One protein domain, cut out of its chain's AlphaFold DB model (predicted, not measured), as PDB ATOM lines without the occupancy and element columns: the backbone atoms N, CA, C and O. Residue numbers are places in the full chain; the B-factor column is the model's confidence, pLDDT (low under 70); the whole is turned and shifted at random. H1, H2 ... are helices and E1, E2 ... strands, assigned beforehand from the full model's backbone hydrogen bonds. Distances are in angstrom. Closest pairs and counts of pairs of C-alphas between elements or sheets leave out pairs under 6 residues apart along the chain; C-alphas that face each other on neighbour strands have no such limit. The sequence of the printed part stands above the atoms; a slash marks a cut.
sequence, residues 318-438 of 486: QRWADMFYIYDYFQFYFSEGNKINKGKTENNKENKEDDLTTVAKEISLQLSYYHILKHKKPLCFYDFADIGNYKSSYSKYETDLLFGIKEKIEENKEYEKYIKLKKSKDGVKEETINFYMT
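Overview. This is residues 318 to 438 of the 486 residues of an uncharacterized protein of bioreactor metagenome (UniProt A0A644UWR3). Three long helices stand in a row, H1, H2 and H3, with H2 in the middle; short H4 folds back at the end of H3 and leads into the small hairpin E1 and E2. The 121 printed residues, mostly helix in class, have four named helices, then two antiparallel strands. The whole is compact, with radius of gyration of the C-alphas 15.5 A and spans of 43 by 40 by 26 A.

Arrangement. H1, residues 318 to 334, and H2, residues 355 to 371, touch as a helical hairpin, closest at the C-alphas of Ile 326 and Ile 363, 6.8 A; the tilt of 35.2 degrees is only just steep. H3, residues 393 to 411, touches H2 with residues 394 to 401 alone, the same way at a shallow tilt of 22 degrees; the closest C-alphas, of Tyr 369 and Leu 401, are 6.9 A apart. H4, residues 413 to 418, touches residues 405 to 409 of H3 alone, a helical hairpin, closest at the C-alphas of Ile 409 and Tyr 415, 5.2 A. In hairpin E1, residues 419 to 423, and E2, residues 429 to 433, N 420 and O 432 are within hydrogen-bond range at 2.8 A. Every O i to N i+4 pair is within range in H2 and H3, 12 of 13 in H1, 0 of 2 in H4, where 2 of 3 O i to N i+3 pairs are.

Along the chain. H1 begins at C-alpha 318 (-25.484, -46.730, 19.788) and E2 ends at C-alpha 433 (-11.666, -48.331, 35.811). H1, H2 and H3 measure 24.5 A, 24.4 A and 27.1 A.

Size, cuts and confidence. The printed part has no cut; the links H1 to H2 and H2 to H3 are long. In 25 residues, among them 383 to 391, pLDDT is under 70.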
ATOM      1  N   GLN A 318     -26.623 -47.395  19.158       89.31
ATOM      2  CA  GLN A 318     -25.484 -46.730  19.788       89.31
ATOM      3  C   GLN A 318     -24.190 -47.524  19.595       89.31
ATOM      4  O   GLN A 318     -23.149 -46.925  19.303       89.31
ATOM      5  N   ARG A 319     -24.253 -48.860  19.684       87.81
ATOM      6  CA  ARG A 319     -23.100 -49.741  19.475       87.81
ATOM      7  C   ARG A 319     -22.593 -49.682  18.043       87.81
ATOM      8  O   ARG A 319     -21.389 -49.550  17.838       87.81
ATOM      9  N   TRP A 320     -23.489 -49.712  17.060       89.69
ATOM     10  CA  TRP A 320     -23.118 -49.546  15.650       89.69
ATOM     11  C   TRP A 320     -22.441 -48.201  15.395       89.69
ATOM     12  O   TRP A 320     -21.388 -48.135  14.759       89.69
ATOM     13  N   ALA A 321     -22.995 -47.128  15.954       93.31
ATOM     14  CA  ALA A 321     -22.390 -45.807  15.875       93.31
ATOM     15  C   ALA A 321     -20.989 -45.755  16.520       93.31
ATOM     16  O   ALA A 321     -20.085 -45.120  15.971       93.31
ATOM     17  N   ASP A 322     -20.774 -46.462  17.634       94.25
ATOM     18  CA  ASP A 322     -19.448 -46.603  18.247       94.25
ATOM     19  C   ASP A 322     -18.474 -47.403  17.376       94.25
ATOM     20  O   ASP A 322     -17.301 -47.051  17.292       94.25
ATOM     21  N   MET A 323     -18.941 -48.452  16.698       92.00
ATOM     22  CA  MET A 323     -18.117 -49.261  15.799       92.00
ATOM     23  C   MET A 323     -17.640 -48.473  14.576       92.00
ATOM     24  O   MET A 323     -16.459 -48.531  14.229       92.00
ATOM     25  N   PHE A 324     -18.519 -47.680  13.959       94.06
ATOM     26  CA  PHE A 324     -18.113 -46.761  12.895       94.06
ATOM     27  C   PHE A 324     -17.171 -45.671  13.405       94.06
ATOM     28  O   PHE A 324     -16.245 -45.280  12.700       94.06
ATOM     29  N   TYR A 325     -17.372 -45.186  14.632       95.50
ATOM     30  CA  TYR A 325     -16.441 -44.250  15.257       95.50
ATOM     31  C   TYR A 325     -15.058 -44.869  15.477       95.50
ATOM     32  O   TYR A 325     -14.067 -44.229  15.136       95.50
ATOM     33  N   ILE A 326     -14.988 -46.106  15.985       95.19
ATOM     34  CA  ILE A 326     -13.739 -46.866  16.120       95.19
ATOM     35  C   ILE A 326     -13.038 -46.930  14.761       95.19
ATOM     36  O   ILE A 326     -11.889 -46.509  14.661       95.19
ATOM     37  N   TYR A 327     -13.731 -47.401  13.720       94.25
ATOM     38  CA  TYR A 327     -13.159 -47.514  12.377       94.25
ATOM     39  C   TYR A 327     -12.608 -46.172  11.875       94.25
ATOM     40  O   TYR A 327     -11.426 -46.087  11.554       94.25
ATOM     41  N   ASP A 328     -13.416 -45.110  11.904       93.38
ATOM     42  CA  ASP A 328     -13.007 -43.777  11.446       93.38
ATOM     43  C   ASP A 328     -11.797 -43.230  12.234       93.38
ATOM     44  O   ASP A 328     -10.960 -42.518  11.680       93.38
ATOM     45  N   TYR A 329     -11.698 -43.537  13.532       93.06
ATOM     46  CA  TYR A 329     -10.591 -43.114  14.396       93.06
ATOM     47  C   TYR A 329      -9.284 -43.829  14.049       93.06
ATOM     48  O   TYR A 329      -8.231 -43.196  14.020       93.06
ATOM     49  N   PHE A 330      -9.338 -45.125  13.731       92.50
ATOM     50  CA  PHE A 330      -8.181 -45.838  13.192       92.50
ATOM     51  C   PHE A 330      -7.778 -45.291  11.816       92.50
ATOM     52  O   PHE A 330      -6.600 -45.011  11.608       92.50
ATOM     53  N   GLN A 331      -8.737 -45.074  10.907       90.06
ATOM     54  CA  GLN A 331      -8.454 -44.509   9.578       90.06
ATOM     55  C   GLN A 331      -7.748 -43.152   9.677       90.06
ATOM     56  O   GLN A 331      -6.772 -42.905   8.978       90.06
ATOM     57  N   PHE A 332      -8.162 -42.296  10.616       87.62
ATOM     58  CA  PHE A 332      -7.479 -41.028  10.865       87.62
ATOM     59  C   PHE A 332      -5.972 -41.202  11.151       87.62
ATOM     60  O   PHE A 332      -5.168 -40.449  10.614       87.62
ATOM     61  N   TYR A 333      -5.563 -42.183  11.960       85.38
ATOM     62  CA  TYR A 333      -4.149 -42.361  12.326       85.38
ATOM     63  C   TYR A 333      -3.318 -43.162  11.323       85.38
ATOM     64  O   TYR A 333      -2.112 -42.950  11.246       85.38
ATOM     65  N   PHE A 334      -3.928 -44.105  10.604       85.69
ATOM     66  CA  PHE A 334      -3.189 -45.049   9.757       85.69
ATOM     67  C   PHE A 334      -3.256 -44.729   8.264       85.69
ATOM     68  O   PHE A 334      -2.394 -45.188   7.518       85.69
ATOM     69  N   SER A 335      -4.240 -43.943   7.832       71.75
ATOM     70  CA  SER A 335      -4.444 -43.593   6.419       71.75
ATOM     71  C   SER A 335      -3.823 -42.239   6.066       71.75
ATOM     72  O   SER A 335      -3.580 -41.938   4.902       71.75
ATOM     73  N   GLU A 336      -3.498 -41.421   7.066       60.19
ATOM     74  CA  GLU A 336      -2.674 -40.226   6.919       60.19
ATOM     75  C   GLU A 336      -1.499 -40.349   7.883       60.19
ATOM     76  O   GLU A 336      -1.676 -40.883   8.972       60.19
ATOM     77  N   GLY A 337      -0.312 -39.846   7.528       61.50
ATOM     78  CA  GLY A 337       0.895 -39.859   8.375       61.50
ATOM     79  C   GLY A 337       0.798 -39.019   9.665       61.50
ATOM     80  O   GLY A 337       1.769 -38.371  10.065       61.50
ATOM     81  N   ASN A 338      -0.379 -38.982  10.287       74.06
ATOM     82  CA  ASN A 338      -0.685 -38.413  11.580       74.06
ATOM     83  C   ASN A 338       0.168 -39.093  12.650       74.06
ATOM     84  O   ASN A 338       0.292 -40.313  12.729       74.06
ATOM     85  N   LYS A 339       0.790 -38.269  13.494       75.19
ATOM     86  CA  LYS A 339       1.694 -38.762  14.529       75.19
ATOM     87  C   LYS A 339       0.890 -39.295  15.706       75.19
ATOM     88  O   LYS A 339       0.153 -38.544  16.342       75.19
ATOM     89  N   ILE A 340       1.089 -40.570  16.011       80.62
ATOM     90  CA  ILE A 340       0.598 -41.198  17.235       80.62
ATOM     91  C   ILE A 340       1.527 -40.794  18.380       80.62
ATOM     92  O   ILE A 340       2.743 -40.984  18.304       80.62
ATOM     93  N   ASN A 341       0.963 -40.243  19.452       76.19
ATOM     94  CA  ASN A 341       1.734 -39.914  20.642       76.19
ATOM     95  C   ASN A 341       1.791 -41.123  21.584       76.19
ATOM     96  O   ASN A 341       0.846 -41.405  22.313       76.19
ATOM     97  N   LYS A 342       2.931 -41.815  21.611       73.06
ATOM     98  CA  LYS A 342       3.148 -42.974  22.497       73.06
ATOM     99  C   LYS A 342       3.502 -42.605  23.940       73.06
ATOM    100  O   LYS A 342       3.662 -43.490  24.783       73.06
ATOM    101  N   GLY A 343       3.661 -41.315  24.241       70.81
ATOM    102  CA  GLY A 343       4.215 -40.847  25.509       70.81
ATOM    103  C   GLY A 343       5.677 -41.269  25.723       70.81
ATOM    104  O   GLY A 343       6.329 -41.843  24.846       70.81
ATOM    105  N   LYS A 344       6.212 -40.972  26.915       67.94
ATOM    106  CA  LYS A 344       7.585 -41.318  27.320       67.94
ATOM    107  C   LYS A 344       7.590 -42.222  28.555       67.94
ATOM    108  O   LYS A 344       6.692 -42.191  29.390       67.94
ATOM    109  N   THR A 345       8.630 -43.036  28.659       64.06
ATOM    110  CA  THR A 345       8.987 -43.828  29.845       64.06
ATOM    111  C   THR A 345       9.633 -42.945  30.920       64.06
ATOM    112  O   THR A 345      10.041 -41.823  30.631       64.06
ATOM    113  N   GLU A 346       9.803 -43.474  32.141       59.72
ATOM    114  CA  GLU A 346      10.515 -42.803  33.254       59.72
ATOM    115  C   GLU A 346      11.913 -42.289  32.871       59.72
ATOM    116  O   GLU A 346      12.382 -41.299  33.419       59.72
ATOM    117  N   ASN A 347      12.556 -42.920  31.884       61.94
ATOM    118  CA  ASN A 347      13.882 -42.556  31.386       61.94
ATOM    119  C   ASN A 347      13.836 -41.646  30.141       61.94
ATOM    120  O   ASN A 347      14.788 -41.634  29.359       61.94
ATOM    121  N   ASN A 348      12.727 -40.937  29.899       65.19
ATOM    122  CA  ASN A 348      12.508 -40.042  28.751       65.19
ATOM    123  C   ASN A 348      12.593 -40.691  27.353       65.19
ATOM    124  O   ASN A 348      12.608 -39.982  26.346       65.19
ATOM    125  N   LYS A 349      12.602 -42.027  27.258       64.31
ATOM    126  CA  LYS A 349      12.528 -42.757  25.979       64.31
ATOM    127  C   LYS A 349      11.077 -42.978  25.577       64.31
ATOM    128  O   LYS A 349      10.264 -43.240  26.460       64.31
ATOM    129  N   GLU A 350      10.769 -42.930  24.285       65.56
ATOM    130  CA  GLU A 350       9.436 -43.285  23.782       65.56
ATOM    131  C   GLU A 350       9.004 -44.672  24.268       65.56
ATOM    132  O   GLU A 350       9.818 -45.594  24.405       65.56
ATOM    133  N   ASN A 351       7.712 -44.805  24.564       70.19
ATOM    134  CA  ASN A 351       7.134 -46.088  24.927       70.19
ATOM    135  C   ASN A 351       7.262 -47.076  23.751       70.19
ATOM    136  O   ASN A 351       7.059 -46.714  22.594       70.19
ATOM    137  N   LYS A 352       7.583 -48.340  24.052       76.56
ATOM    138  CA  LYS A 352       7.708 -49.419  23.055       76.56
ATOM    139  C   LYS A 352       6.359 -49.998  22.613       76.56
ATOM    140  O   LYS A 352       6.342 -50.952  21.841       76.56
ATOM    141  N   GLU A 353       5.254 -49.473  23.135       82.50
ATOM    142  CA  GLU A 353       3.905 -49.896  22.774       82.50
ATOM    143  C   GLU A 353       3.647 -49.739  21.267       82.50
ATOM    144  O   GLU A 353       4.122 -48.798  20.619       82.50
ATOM    145  N   ASP A 354       2.927 -50.699  20.689       86.50
ATOM    146  CA  ASP A 354       2.570 -50.649  19.278       86.50
ATOM    147  C   ASP A 354       1.486 -49.592  19.011       86.50
ATOM    148  O   ASP A 354       0.699 -49.209  19.884       86.50
ATOM    149  N   ASP A 355       1.465 -49.112  17.771       88.00
ATOM    150  CA  ASP A 355       0.583 -48.038  17.317       88.00
ATOM    151  C   ASP A 355      -0.896 -48.404  17.501       88.00
ATOM    152  O   ASP A 355      -1.681 -47.589  17.984       88.00
ATOM    153  N   LEU A 356      -1.273 -49.649  17.180       90.56
ATOM    154  CA  LEU A 356      -2.656 -50.119  17.283       90.56
ATOM    155  C   LEU A 356      -3.131 -50.119  18.736       90.56
ATOM    156  O   LEU A 356      -4.256 -49.705  19.015       90.56
ATOM    157  N   THR A 357      -2.287 -50.564  19.670       91.38
ATOM    158  CA  THR A 357      -2.612 -50.544  21.102       91.38
ATOM    159  C   THR A 357      -2.762 -49.121  21.623       91.38
ATOM    160  O   THR A 357      -3.702 -48.850  22.372       91.38
ATOM    161  N   THR A 358      -1.891 -48.204  21.199       90.12
ATOM    162  CA  THR A 358      -1.972 -46.791  21.596       90.12
ATOM    163  C   THR A 358      -3.286 -46.166  21.116       90.12
ATOM    164  O   THR A 358      -4.040 -45.614  21.916       90.12
ATOM    165  N   VAL A 359      -3.630 -46.349  19.839       92.06
ATOM    166  CA  VAL A 359      -4.889 -45.851  19.260       92.06
ATOM    167  C   VAL A 359      -6.108 -46.474  19.952       92.06
ATOM    168  O   VAL A 359      -7.053 -45.770  20.310       92.06
ATOM    169  N   ALA A 360      -6.089 -47.780  20.225       94.81
ATOM    170  CA  ALA A 360      -7.192 -48.452  20.906       94.81
ATOM    171  C   ALA A 360      -7.412 -47.947  22.344       94.81
ATOM    172  O   ALA A 360      -8.552 -47.845  22.800       94.81
ATOM    173  N   LYS A 361      -6.331 -47.600  23.053       92.88
ATOM    174  CA  LYS A 361      -6.365 -46.976  24.381       92.88
ATOM    175  C   LYS A 361      -7.003 -45.591  24.355       92.88
ATOM    176  O   LYS A 361      -7.865 -45.304  25.187       92.88
ATOM    177  N   GLU A 362      -6.633 -44.761  23.383       92.88
ATOM    178  CA  GLU A 362      -7.268 -43.455  23.182       92.88
ATOM    179  C   GLU A 362      -8.776 -43.605  22.947       92.88
ATOM    180  O   GLU A 362      -9.573 -42.950  23.617       92.88
ATOM    181  N   ILE A 363      -9.184 -44.514  22.056       95.12
ATOM    182  CA  ILE A 363     -10.602 -44.754  21.749       95.12
ATOM    183  C   ILE A 363     -11.365 -45.261  22.982       95.12
ATOM    184  O   ILE A 363     -12.463 -44.777  23.264       95.12
ATOM    185  N   SER A 364     -10.777 -46.197  23.734       95.69
ATOM    186  CA  SER A 364     -11.319 -46.727  24.994       95.69
ATOM    187  C   SER A 364     -11.635 -45.604  25.990       95.69
ATOM    188  O   SER A 364     -12.730 -45.565  26.564       95.69
ATOM    189  N   LEU A 365     -10.713 -44.650  26.156       94.75
ATOM    190  CA  LEU A 365     -10.931 -43.464  26.987       94.75
ATOM    191  C   LEU A 365     -12.021 -42.558  26.412       94.75
ATOM    192  O   LEU A 365     -12.956 -42.219  27.132       94.75
ATOM    193  N   GLN A 366     -11.942 -42.203  25.127       95.06
ATOM    194  CA  GLN A 366     -12.914 -41.319  24.469       95.06
ATOM    195  C   GLN A 366     -14.352 -41.834  24.632       95.06
ATOM    196  O   GLN A 366     -15.244 -41.085  25.032       95.06
ATOM    197  N   LEU A 367     -14.578 -43.126  24.373       96.06
ATOM    198  CA  LEU A 367     -15.893 -43.750  24.522       96.06
ATOM    199  C   LEU A 367     -16.338 -43.828  25.985       96.06
ATOM    200  O   LEU A 367     -17.514 -43.623  26.273       96.06
ATOM    201  N   SER A 368     -15.417 -44.067  26.921       96.12
ATOM    202  CA  SER A 368     -15.742 -44.089  28.352       96.12
ATOM    203  C   SER A 368     -16.147 -42.703  28.858       96.12
ATOM    204  O   SER A 368     -17.180 -42.567  29.508       96.12
ATOM    205  N   TYR A 369     -15.424 -41.650  28.473       96.38
ATOM    206  CA  TYR A 369     -15.809 -40.265  28.748       96.38
ATOM    207  C   TYR A 369     -17.179 -39.916  28.156       96.38
ATOM    208  O   TYR A 369     -18.013 -39.303  28.828       96.38
ATOM    209  N   TYR A 370     -17.431 -40.325  26.912       95.62
ATOM    210  CA  TYR A 370     -18.691 -40.057  26.227       95.62
ATOM    211  C   TYR A 370     -19.881 -40.773  26.877       95.62
ATOM    212  O   TYR A 370     -20.911 -40.149  27.135       95.62
ATOM    213  N   HIS A 371     -19.752 -42.063  27.190       93.94
ATOM    214  CA  HIS A 371     -20.876 -42.868  27.670       93.94
ATOM    215  C   HIS A 371     -21.100 -42.773  29.178       93.94
ATOM    216  O   HIS A 371     -22.256 -42.689  29.599       93.94
ATOM    217  N   ILE A 372     -20.021 -42.735  29.969       94.06
ATOM    218  CA  ILE A 372     -20.073 -42.705  31.438       94.06
ATOM    219  C   ILE A 372     -20.298 -41.269  31.918       94.06
ATOM    220  O   ILE A 372     -21.312 -40.969  32.548       94.06
ATOM    221  N   LEU A 373     -19.393 -40.354  31.558       94.19
ATOM    222  CA  LEU A 373     -19.417 -38.965  32.039       94.19
ATOM    223  C   LEU A 373     -20.216 -38.008  31.140       94.19
ATOM    224  O   LEU A 373     -20.280 -36.811  31.418       94.19
ATOM    225  N   LYS A 374     -20.822 -38.502  30.050       93.31
ATOM    226  CA  LYS A 374     -21.566 -37.691  29.064       93.31
ATOM    227  C   LYS A 374     -20.730 -36.555  28.460       93.31
ATOM    228  O   LYS A 374     -21.264 -35.528  28.029       93.31
ATOM    229  N   HIS A 375     -19.412 -36.742  28.393       93.31
ATOM    230  CA  HIS A 375     -18.477 -35.763  27.859       93.31
ATOM    231  C   HIS A 375     -18.531 -35.737  26.325       93.31
ATOM    232  O   HIS A 375     -18.256 -36.724  25.651       93.31
ATOM    233  N   LYS A 376     -18.899 -34.588  25.747       92.31
ATOM    234  CA  LYS A 376     -19.214 -34.456  24.308       92.31
ATOM    235  C   LYS A 376     -18.061 -33.944  23.432       92.31
ATOM    236  O   LYS A 376     -18.210 -33.875  22.207       92.31
ATOM    237  N   LYS A 377     -16.961 -33.498  24.039       89.56
ATOM    238  CA  LYS A 377     -15.790 -32.970  23.323       89.56
ATOM    239  C   LYS A 377     -14.765 -34.097  23.119       89.56
ATOM    240  O   LYS A 377     -14.743 -35.024  23.919       89.56
ATOM    241  N   PRO A 378     -13.954 -34.060  22.049       88.31
ATOM    242  CA  PRO A 378     -12.888 -35.036  21.889       88.31
ATOM    243  C   PRO A 378     -11.758 -34.721  22.876       88.31
ATOM    244  O   PRO A 378     -11.376 -33.558  23.025       88.31
ATOM    245  N   LEU A 379     -11.210 -35.750  23.518       89.50
ATOM    246  CA  LEU A 379      -9.962 -35.645  24.278       89.50
ATOM    247  C   LEU A 379      -8.793 -35.347  23.326       89.50
ATOM    248  O   LEU A 379      -8.798 -35.787  22.174       89.50
ATOM    249  N   CYS A 380      -7.800 -34.598  23.806       85.38
ATOM    250  CA  CYS A 380      -6.609 -34.224  23.040       85.38
ATOM    251  C   CYS A 380      -5.385 -34.978  23.566       85.38
ATOM    252  O   CYS A 380      -4.980 -34.742  24.703       85.38
ATOM    253  N   PHE A 381      -4.787 -35.845  22.743       81.88
ATOM    254  CA  PHE A 381      -3.614 -36.655  23.104       81.88
ATOM    255  C   PHE A 381      -2.288 -36.125  22.520       81.88
ATOM    256  O   PHE A 381      -1.238 -36.738  22.708       81.88
ATOM    257  N   TYR A 382      -2.306 -34.974  21.835       70.75
ATOM    258  CA  TYR A 382      -1.112 -34.397  21.200       70.75
ATOM    259  C   TYR A 382      -0.092 -33.833  22.191       70.75
ATOM    260  O   TYR A 382       1.107 -33.874  21.917       70.75
ATOM    261  N   ASP A 383      -0.547 -33.330  23.335       62.81
ATOM    262  CA  ASP A 383       0.330 -32.662  24.291       62.81
ATOM    263  C   ASP A 383       1.057 -33.671  25.192       62.81
ATOM    264  O   ASP A 383       0.515 -34.718  25.560       62.81
ATOM    265  N   PHE A 384       2.294 -33.354  25.579       56.53
ATOM    266  CA  PHE A 384       2.945 -33.985  26.727       56.53
ATOM    267  C   PHE A 384       2.377 -33.333  27.988       56.53
ATOM    268  O   PHE A 384       2.568 -32.139  28.205       56.53
ATOM    269  N   ALA A 385       1.661 -34.090  28.818       51.00
ATOM    270  CA  ALA A 385       1.248 -33.586  30.119       51.00
ATOM    271  C   ALA A 385       2.462 -33.570  31.058       51.00
ATOM    272  O   ALA A 385       2.723 -34.564  31.724       51.00
ATOM    273  N   ASP A 386       3.191 -32.455  31.101       52.38
ATOM    274  CA  ASP A 386       4.178 -32.179  32.146       52.38
ATOM    275  C   ASP A 386       3.637 -31.077  33.066       52.38
ATOM    276  O   ASP A 386       3.954 -29.899  32.923       52.38
ATOM    277  N   ILE A 387       2.742 -31.477  33.979       43.72
ATOM    278  CA  ILE A 387       2.406 -30.755  35.217       43.72
ATOM    279  C   ILE A 387       2.081 -31.820  36.283       43.72
ATOM    280  O   ILE A 387       0.935 -32.244  36.401       43.72
ATOM    281  N   GLY A 388       3.106 -32.252  37.032       54.62
ATOM    282  CA  GLY A 388       3.015 -33.154  38.196       54.62
ATOM    283  C   GLY A 388       2.718 -34.626  37.867       54.62
ATOM    284  O   GLY A 388       1.814 -34.894  37.099       54.62
ATOM    285  N   ASN A 389       3.468 -35.568  38.466       58.50
ATOM    286  CA  ASN A 389       3.306 -37.044  38.536       58.50
ATOM    287  C   ASN A 389       2.871 -37.882  37.299       58.50
ATOM    288  O   ASN A 389       2.999 -39.108  37.345       58.50
ATOM    289  N   TYR A 390       2.393 -37.306  36.197       56.62
ATOM    290  CA  TYR A 390       1.863 -38.014  35.034       56.62
ATOM    291  C   TYR A 390       2.916 -38.113  33.930       56.62
ATOM    292  O   TYR A 390       3.543 -37.132  33.556       56.62
ATOM    293  N   LYS A 391       3.092 -39.317  33.376       65.62
ATOM    294  CA  LYS A 391       4.093 -39.601  32.327       65.62
ATOM    295  C   LYS A 391       3.555 -39.411  30.901       65.62
ATOM    296  O   LYS A 391       4.317 -39.433  29.937       65.62
ATOM    297  N   SER A 392       2.231 -39.288  30.746       74.00
ATOM    298  CA  SER A 392       1.551 -39.144  29.453       74.00
ATOM    299  C   SER A 392       0.168 -38.497  29.601       74.00
ATOM    300  O   SER A 392      -0.457 -38.597  30.659       74.00
ATOM    301  N   SER A 393      -0.347 -37.903  28.517       78.75
ATOM    302  CA  SER A 393      -1.734 -37.414  28.458       78.75
ATOM    303  C   SER A 393      -2.757 -38.530  28.672       78.75
ATOM    304  O   SER A 393      -3.773 -38.303  29.320       78.75
ATOM    305  N   TYR A 394      -2.461 -39.754  28.221       83.25
ATOM    306  CA  TYR A 394      -3.285 -40.931  28.505       83.25
ATOM    307  C   TYR A 394      -3.447 -41.160  30.016       83.25
ATOM    308  O   TYR A 394      -4.569 -41.222  30.507       83.25
ATOM    309  N   SER A 395      -2.338 -41.211  30.766       82.81
ATOM    310  CA  SER A 395      -2.357 -41.441  32.219       82.81
ATOM    311  C   SER A 395      -3.116 -40.351  32.976       82.81
ATOM    312  O   SER A 395      -3.798 -40.638  33.960       82.81
ATOM    313  N   LYS A 396      -3.014 -39.104  32.503       85.94
ATOM    314  CA  LYS A 396      -3.780 -37.986  33.051       85.94
ATOM    315  C   LYS A 396      -5.282 -38.201  32.854       85.94
ATOM    316  O   LYS A 396      -6.009 -38.228  33.837       85.94
ATOM    317  N   TYR A 397      -5.740 -38.425  31.619       90.31
ATOM    318  CA  TYR A 397      -7.168 -38.649  31.350       90.31
ATOM    319  C   TYR A 397      -7.717 -39.908  32.022       90.31
ATOM    320  O   TYR A 397      -8.879 -39.942  32.403       90.31
ATOM    321  N   GLU A 398      -6.911 -40.953  32.183       89.94
ATOM    322  CA  GLU A 398      -7.321 -42.130  32.948       89.94
ATOM    323  C   GLU A 398      -7.565 -41.770  34.422       89.94
ATOM    324  O   GLU A 398      -8.607 -42.110  34.977       89.94
ATOM    325  N   THR A 399      -6.664 -41.003  35.038       89.19
ATOM    326  CA  THR A 399      -6.829 -40.552  36.429       89.19
ATOM    327  C   THR A 399      -8.021 -39.604  36.581       89.19
ATOM    328  O   THR A 399      -8.842 -39.785  37.482       89.19
ATOM    329  N   ASP A 400      -8.163 -38.644  35.665       91.44
ATOM    330  CA  ASP A 400      -9.280 -37.696  35.629       91.44
ATOM    331  C   ASP A 400     -10.628 -38.424  35.438       91.44
ATOM    332  O   ASP A 400     -11.630 -38.052  36.051       91.44
ATOM    333  N   LEU A 401     -10.668 -39.492  34.629       93.62
ATOM    334  CA  LEU A 401     -11.857 -40.332  34.449       93.62
ATOM    335  C   LEU A 401     -12.233 -41.055  35.743       93.62
ATOM    336  O   LEU A 401     -13.408 -41.065  36.106       93.62
ATOM    337  N   LEU A 402     -11.259 -41.648  36.445       92.81
ATOM    338  CA  LEU A 402     -11.509 -42.312  37.728       92.81
ATOM    339  C   LEU A 402     -12.077 -41.328  38.753       92.81
ATOM    340  O   LEU A 402     -13.050 -41.648  39.433       92.81
ATOM    341  N   PHE A 403     -11.488 -40.134  38.845       92.19
ATOM    342  CA  PHE A 403     -11.967 -39.083  39.737       92.19
ATOM    343  C   PHE A 403     -13.397 -38.655  39.385       92.19
ATOM    344  O   PHE A 403     -14.270 -38.686  40.248       92.19
ATOM    345  N   GLY A 404     -13.676 -38.383  38.106       93.88
ATOM    346  CA  GLY A 404     -15.022 -38.020  37.657       93.88
ATOM    347  C   GLY A 404     -16.068 -39.118  37.890       93.88
ATOM    348  O   GLY A 404     -17.223 -38.820  38.181       93.88
ATOM    349  N   ILE A 405     -15.688 -40.401  37.805       93.88
ATOM    350  CA  ILE A 405     -16.580 -41.516  38.167       93.88
ATOM    351  C   ILE A 405     -16.881 -41.497  39.668       93.88
ATOM    352  O   ILE A 405     -18.034 -41.692  40.043       93.88
ATOM    353  N   LYS A 406     -15.884 -41.243  40.524       92.62
ATOM    354  CA  LYS A 406     -16.081 -41.160  41.980       92.62
ATOM    355  C   LYS A 406     -17.007 -40.017  42.375       92.62
ATOM    356  O   LYS A 406     -17.933 -40.258  43.140       92.62
ATOM    357  N   GLU A 407     -16.838 -38.835  41.786       93.56
ATOM    358  CA  GLU A 407     -17.783 -37.725  41.977       93.56
ATOM    359  C   GLU A 407     -19.210 -38.133  41.570       93.56
ATOM    360  O   GLU A 407     -20.173 -37.872  42.285       93.56
ATOM    361  N   LYS A 408     -19.366 -38.863  40.456       92.88
ATOM    362  CA  LYS A 408     -20.677 -39.393  40.048       92.88
ATOM    363  C   LYS A 408     -21.239 -40.467  40.970       92.88
ATOM    364  O   LYS A 408     -22.457 -40.567  41.054       92.88
ATOM    365  N   ILE A 409     -20.405 -41.235  41.666       92.62
ATOM    366  CA  ILE A 409     -20.858 -42.212  42.667       92.62
ATOM    367  C   ILE A 409     -21.450 -41.506  43.890       92.62
ATOM    368  O   ILE A 409     -22.453 -41.979  44.424       92.62
ATOM    369  N   GLU A 410     -20.875 -40.370  44.300       91.38
ATOM    370  CA  GLU A 410     -21.426 -39.548  45.387       91.38
ATOM    371  C   GLU A 410     -22.845 -39.053  45.056       91.38
ATOM    372  O   GLU A 410     -23.704 -39.006  45.935       91.38
ATOM    373  N   GLU A 411     -23.116 -38.755  43.779       92.00
ATOM    374  CA  GLU A 411     -24.443 -38.366  43.285       92.00
ATOM    375  C   GLU A 411     -25.379 -39.570  43.035       92.00
ATOM    376  O   GLU A 411     -26.574 -39.509  43.328       92.00
ATOM    377  N   ASN A 412     -24.862 -40.658  42.453       90.75
ATOM    378  CA  ASN A 412     -25.616 -41.840  42.040       90.75
ATOM    379  C   ASN A 412     -24.756 -43.116  42.117       90.75
ATOM    380  O   ASN A 412     -23.881 -43.360  41.282       90.75
ATOM    381  N   LYS A 413     -25.106 -44.009  43.051       90.75
ATOM    382  CA  LYS A 413     -24.410 -45.288  43.277       90.75
ATOM    383  C   LYS A 413     -24.362 -46.227  42.067       90.75
ATOM    384  O   LYS A 413     -23.509 -47.106  42.029       90.75
ATOM    385  N   GLU A 414     -25.214 -46.060  41.052       89.25
ATOM    386  CA  GLU A 414     -25.171 -46.888  39.835       89.25
ATOM    387  C   GLU A 414     -23.814 -46.807  39.107       89.25
ATOM    388  O   GLU A 414     -23.417 -47.737  38.400       89.25
ATOM    389  N   TYR A 415     -23.064 -45.720  39.310       89.25
ATOM    390  CA  TYR A 415     -21.734 -45.535  38.739       89.25
ATOM    391  C   TYR A 415     -20.661 -46.460  39.342       89.25
ATOM    392  O   TYR A 415     -19.613 -46.640  38.719       89.25
ATOM    393  N   GLU A 416     -20.921 -47.122  40.478       89.62
ATOM    394  CA  GLU A 416     -19.993 -48.084  41.096       89.62
ATOM    395  C   GLU A 416     -19.645 -49.246  40.151       89.62
ATOM    396  O   GLU A 416     -18.529 -49.763  40.196       89.62
ATOM    397  N   LYS A 417     -20.539 -49.603  39.212       90.38
ATOM    398  CA  LYS A 417     -20.290 -50.638  38.184       90.38
ATOM    399  C   LYS A 417     -19.097 -50.327  37.268       90.38
ATOM    400  O   LYS A 417     -18.577 -51.224  36.591       90.38
ATOM    401  N   TYR A 418     -18.665 -49.063  37.235       89.88
ATOM    402  CA  TYR A 418     -17.508 -48.601  36.474       89.88
ATOM    403  C   TYR A 418     -16.191 -48.649  37.266       89.88
ATOM    404  O   TYR A 418     -15.145 -48.312  36.713       89.88
ATOM    405  N   ILE A 419     -16.207 -49.109  38.521       89.94
ATOM    406  CA  ILE A 419     -15.010 -49.345  39.335       89.94
ATOM    407  C   ILE A 419     -14.827 -50.851  39.549       89.94
ATOM    408  O   ILE A 419     -15.751 -51.586  39.891       89.94
ATOM    409  N   LYS A 420     -13.600 -51.330  39.348       85.44
ATOM    410  CA  LYS A 420     -13.170 -52.706  39.610       85.44
ATOM    411  C   LYS A 420     -12.068 -52.709  40.656       85.44
ATOM    412  O   LYS A 420     -11.061 -52.023  40.508       85.44
ATOM    413  N   LEU A 421     -12.220 -53.546  41.679       81.25
ATOM    414  CA  LEU A 421     -11.169 -53.804  42.661       81.25
ATOM    415  C   LEU A 421     -10.229 -54.886  42.132       81.25
ATOM    416  O   LEU A 421     -10.630 -56.041  41.968       81.25
ATOM    417  N   LYS A 422      -8.967 -54.532  41.897       74.06
ATOM    418  CA  LYS A 422      -7.922 -55.479  41.508       74.06
ATOM    419  C   LYS A 422      -6.991 -55.705  42.696       74.06
ATOM    420  O   LYS A 422      -6.569 -54.760  43.351       74.06
ATOM    421  N   LYS A 423      -6.677 -56.965  43.008       66.25
ATOM    422  CA  LYS A 423      -5.640 -57.270  44.006       66.25
ATOM    423  C   LYS A 423      -4.274 -57.000  43.379       66.25
ATOM    424  O   LYS A 423      -3.954 -57.601  42.351       66.25
ATOM    425  N   SER A 424      -3.493 -56.106  43.976       65.06
ATOM    426  CA  SER A 424      -2.091 -55.918  43.613       65.06
ATOM    427  C   SER A 424      -1.260 -57.132  44.051       65.06
ATOM    428  O   SER A 424      -1.714 -57.963  44.847       65.06
ATOM    429  N   LYS A 425      -0.029 -57.245  43.531       58.56
ATOM    430  CA  LYS A 425       0.913 -58.318  43.909       58.56
ATOM    431  C   LYS A 425       1.245 -58.321  45.409       58.56
ATOM    432  O   LYS A 425       1.570 -59.377  45.935       58.56
ATOM    433  N   ASP A 426       1.062 -57.185  46.084       66.75
ATOM    434  CA  ASP A 426       1.346 -56.991  47.510       66.75
ATOM    435  C   ASP A 426       0.092 -57.124  48.398       66.75
ATOM    436  O   ASP A 426       0.113 -56.799  49.581       66.75
ATOM    437  N   GLY A 427      -1.036 -57.582  47.839       62.19
ATOM    438  CA  GLY A 427      -2.281 -57.810  48.582       62.19
ATOM    439  C   GLY A 427      -3.130 -56.558  48.838       62.19
ATOM    440  O   GLY A 427      -4.239 -56.679  49.365       62.19
ATOM    441  N   VAL A 428      -2.671 -55.375  48.416       65.12
ATOM    442  CA  VAL A 428      -3.440 -54.122  48.468       65.12
ATOM    443  C   VAL A 428      -4.504 -54.143  47.367       65.12
ATOM    444  O   VAL A 428      -4.227 -54.491  46.219       65.12
ATOM    445  N   LYS A 429      -5.753 -53.808  47.706       68.81
ATOM    446  CA  LYS A 429      -6.813 -53.638  46.704       68.81
ATOM    447  C   LYS A 429      -6.636 -52.277  46.040       68.81
ATOM    448  O   LYS A 429      -6.752 -51.258  46.711       68.81
ATOM    449  N   GLU A 430      -6.376 -52.279  44.744       76.81
ATOM    450  CA  GLU A 430      -6.282 -51.072  43.932       76.81
ATOM    451  C   GLU A 430      -7.568 -50.921  43.114       76.81
ATOM    452  O   GLU A 430      -8.069 -51.880  42.515       76.81
ATOM    453  N   GLU A 431      -8.143 -49.723  43.140       82.69
ATOM    454  CA  GLU A 431      -9.321 -49.390  42.348       82.69
ATOM    455  C   GLU A 431      -8.902 -49.084  40.913       82.69
ATOM    456  O   GLU A 431      -8.008 -48.283  40.659       82.69
ATOM    457  N   THR A 432      -9.564 -49.731  39.962       85.62
ATOM    458  CA  THR A 432      -9.298 -49.603  38.527       85.62
ATOM    459  C   THR A 432     -10.593 -49.315  37.782       85.62
ATOM    460  O   THR A 432     -11.679 -49.643  38.258       85.62
ATOM    461  N   ILE A 433     -10.493 -48.702  36.605       89.50
ATOM    462  CA  ILE A 433     -11.666 -48.331  35.811       89.50
ATOM    463  C   ILE A 433     -12.152 -49.545  35.019       89.50
ATOM    464  O   ILE A 433     -11.389 -50.223  34.328       89.50
ATOM    465  N   ASN A 434     -13.452 -49.800  35.077       91.19
ATOM    466  CA  ASN A 434     -14.141 -50.668  34.140       91.19
ATOM    467  C   ASN A 434     -14.596 -49.832  32.937       91.19
ATOM    468  O   ASN A 434     -15.673 -49.237  32.952       91.19
ATOM    469  N   PHE A 435     -13.736 -49.749  31.921       91.44
ATOM    470  CA  PHE A 435     -13.998 -48.982  30.702       91.44
ATOM    471  C   PHE A 435     -15.283 -49.429  29.997       91.44
ATOM    472  O   PHE A 435     -15.646 -50.605  30.031       91.44
ATOM    473  N   TYR A 436     -15.929 -48.497  29.291       91.44
ATOM    474  CA  TYR A 436     -17.112 -48.791  28.474       91.44
ATOM    475  C   TYR A 436     -16.810 -49.819  27.364       91.44
ATOM    476  O   TYR A 436     -17.589 -50.738  27.118       91.44
ATOM    477  N   MET A 437     -15.650 -49.686  26.715       90.75
ATOM    478  CA  MET A 437     -15.056 -50.700  25.843       90.75
ATOM    479  C   MET A 437     -13.568 -50.777  26.142       90.75
ATOM    480  O   MET A 437     -12.929 -49.738  26.257       90.75
ATOM    481  N   THR A 438     -13.007 -51.980  26.246       91.31
ATOM    482  CA  THR A 438     -11.576 -52.135  26.522       91.31
ATOM    483  C   THR A 438     -10.746 -51.948  25.253       91.31
ATOM    484  O   THR A 438     -11.137 -52.367  24.161       91.31
TER     485      THR A 438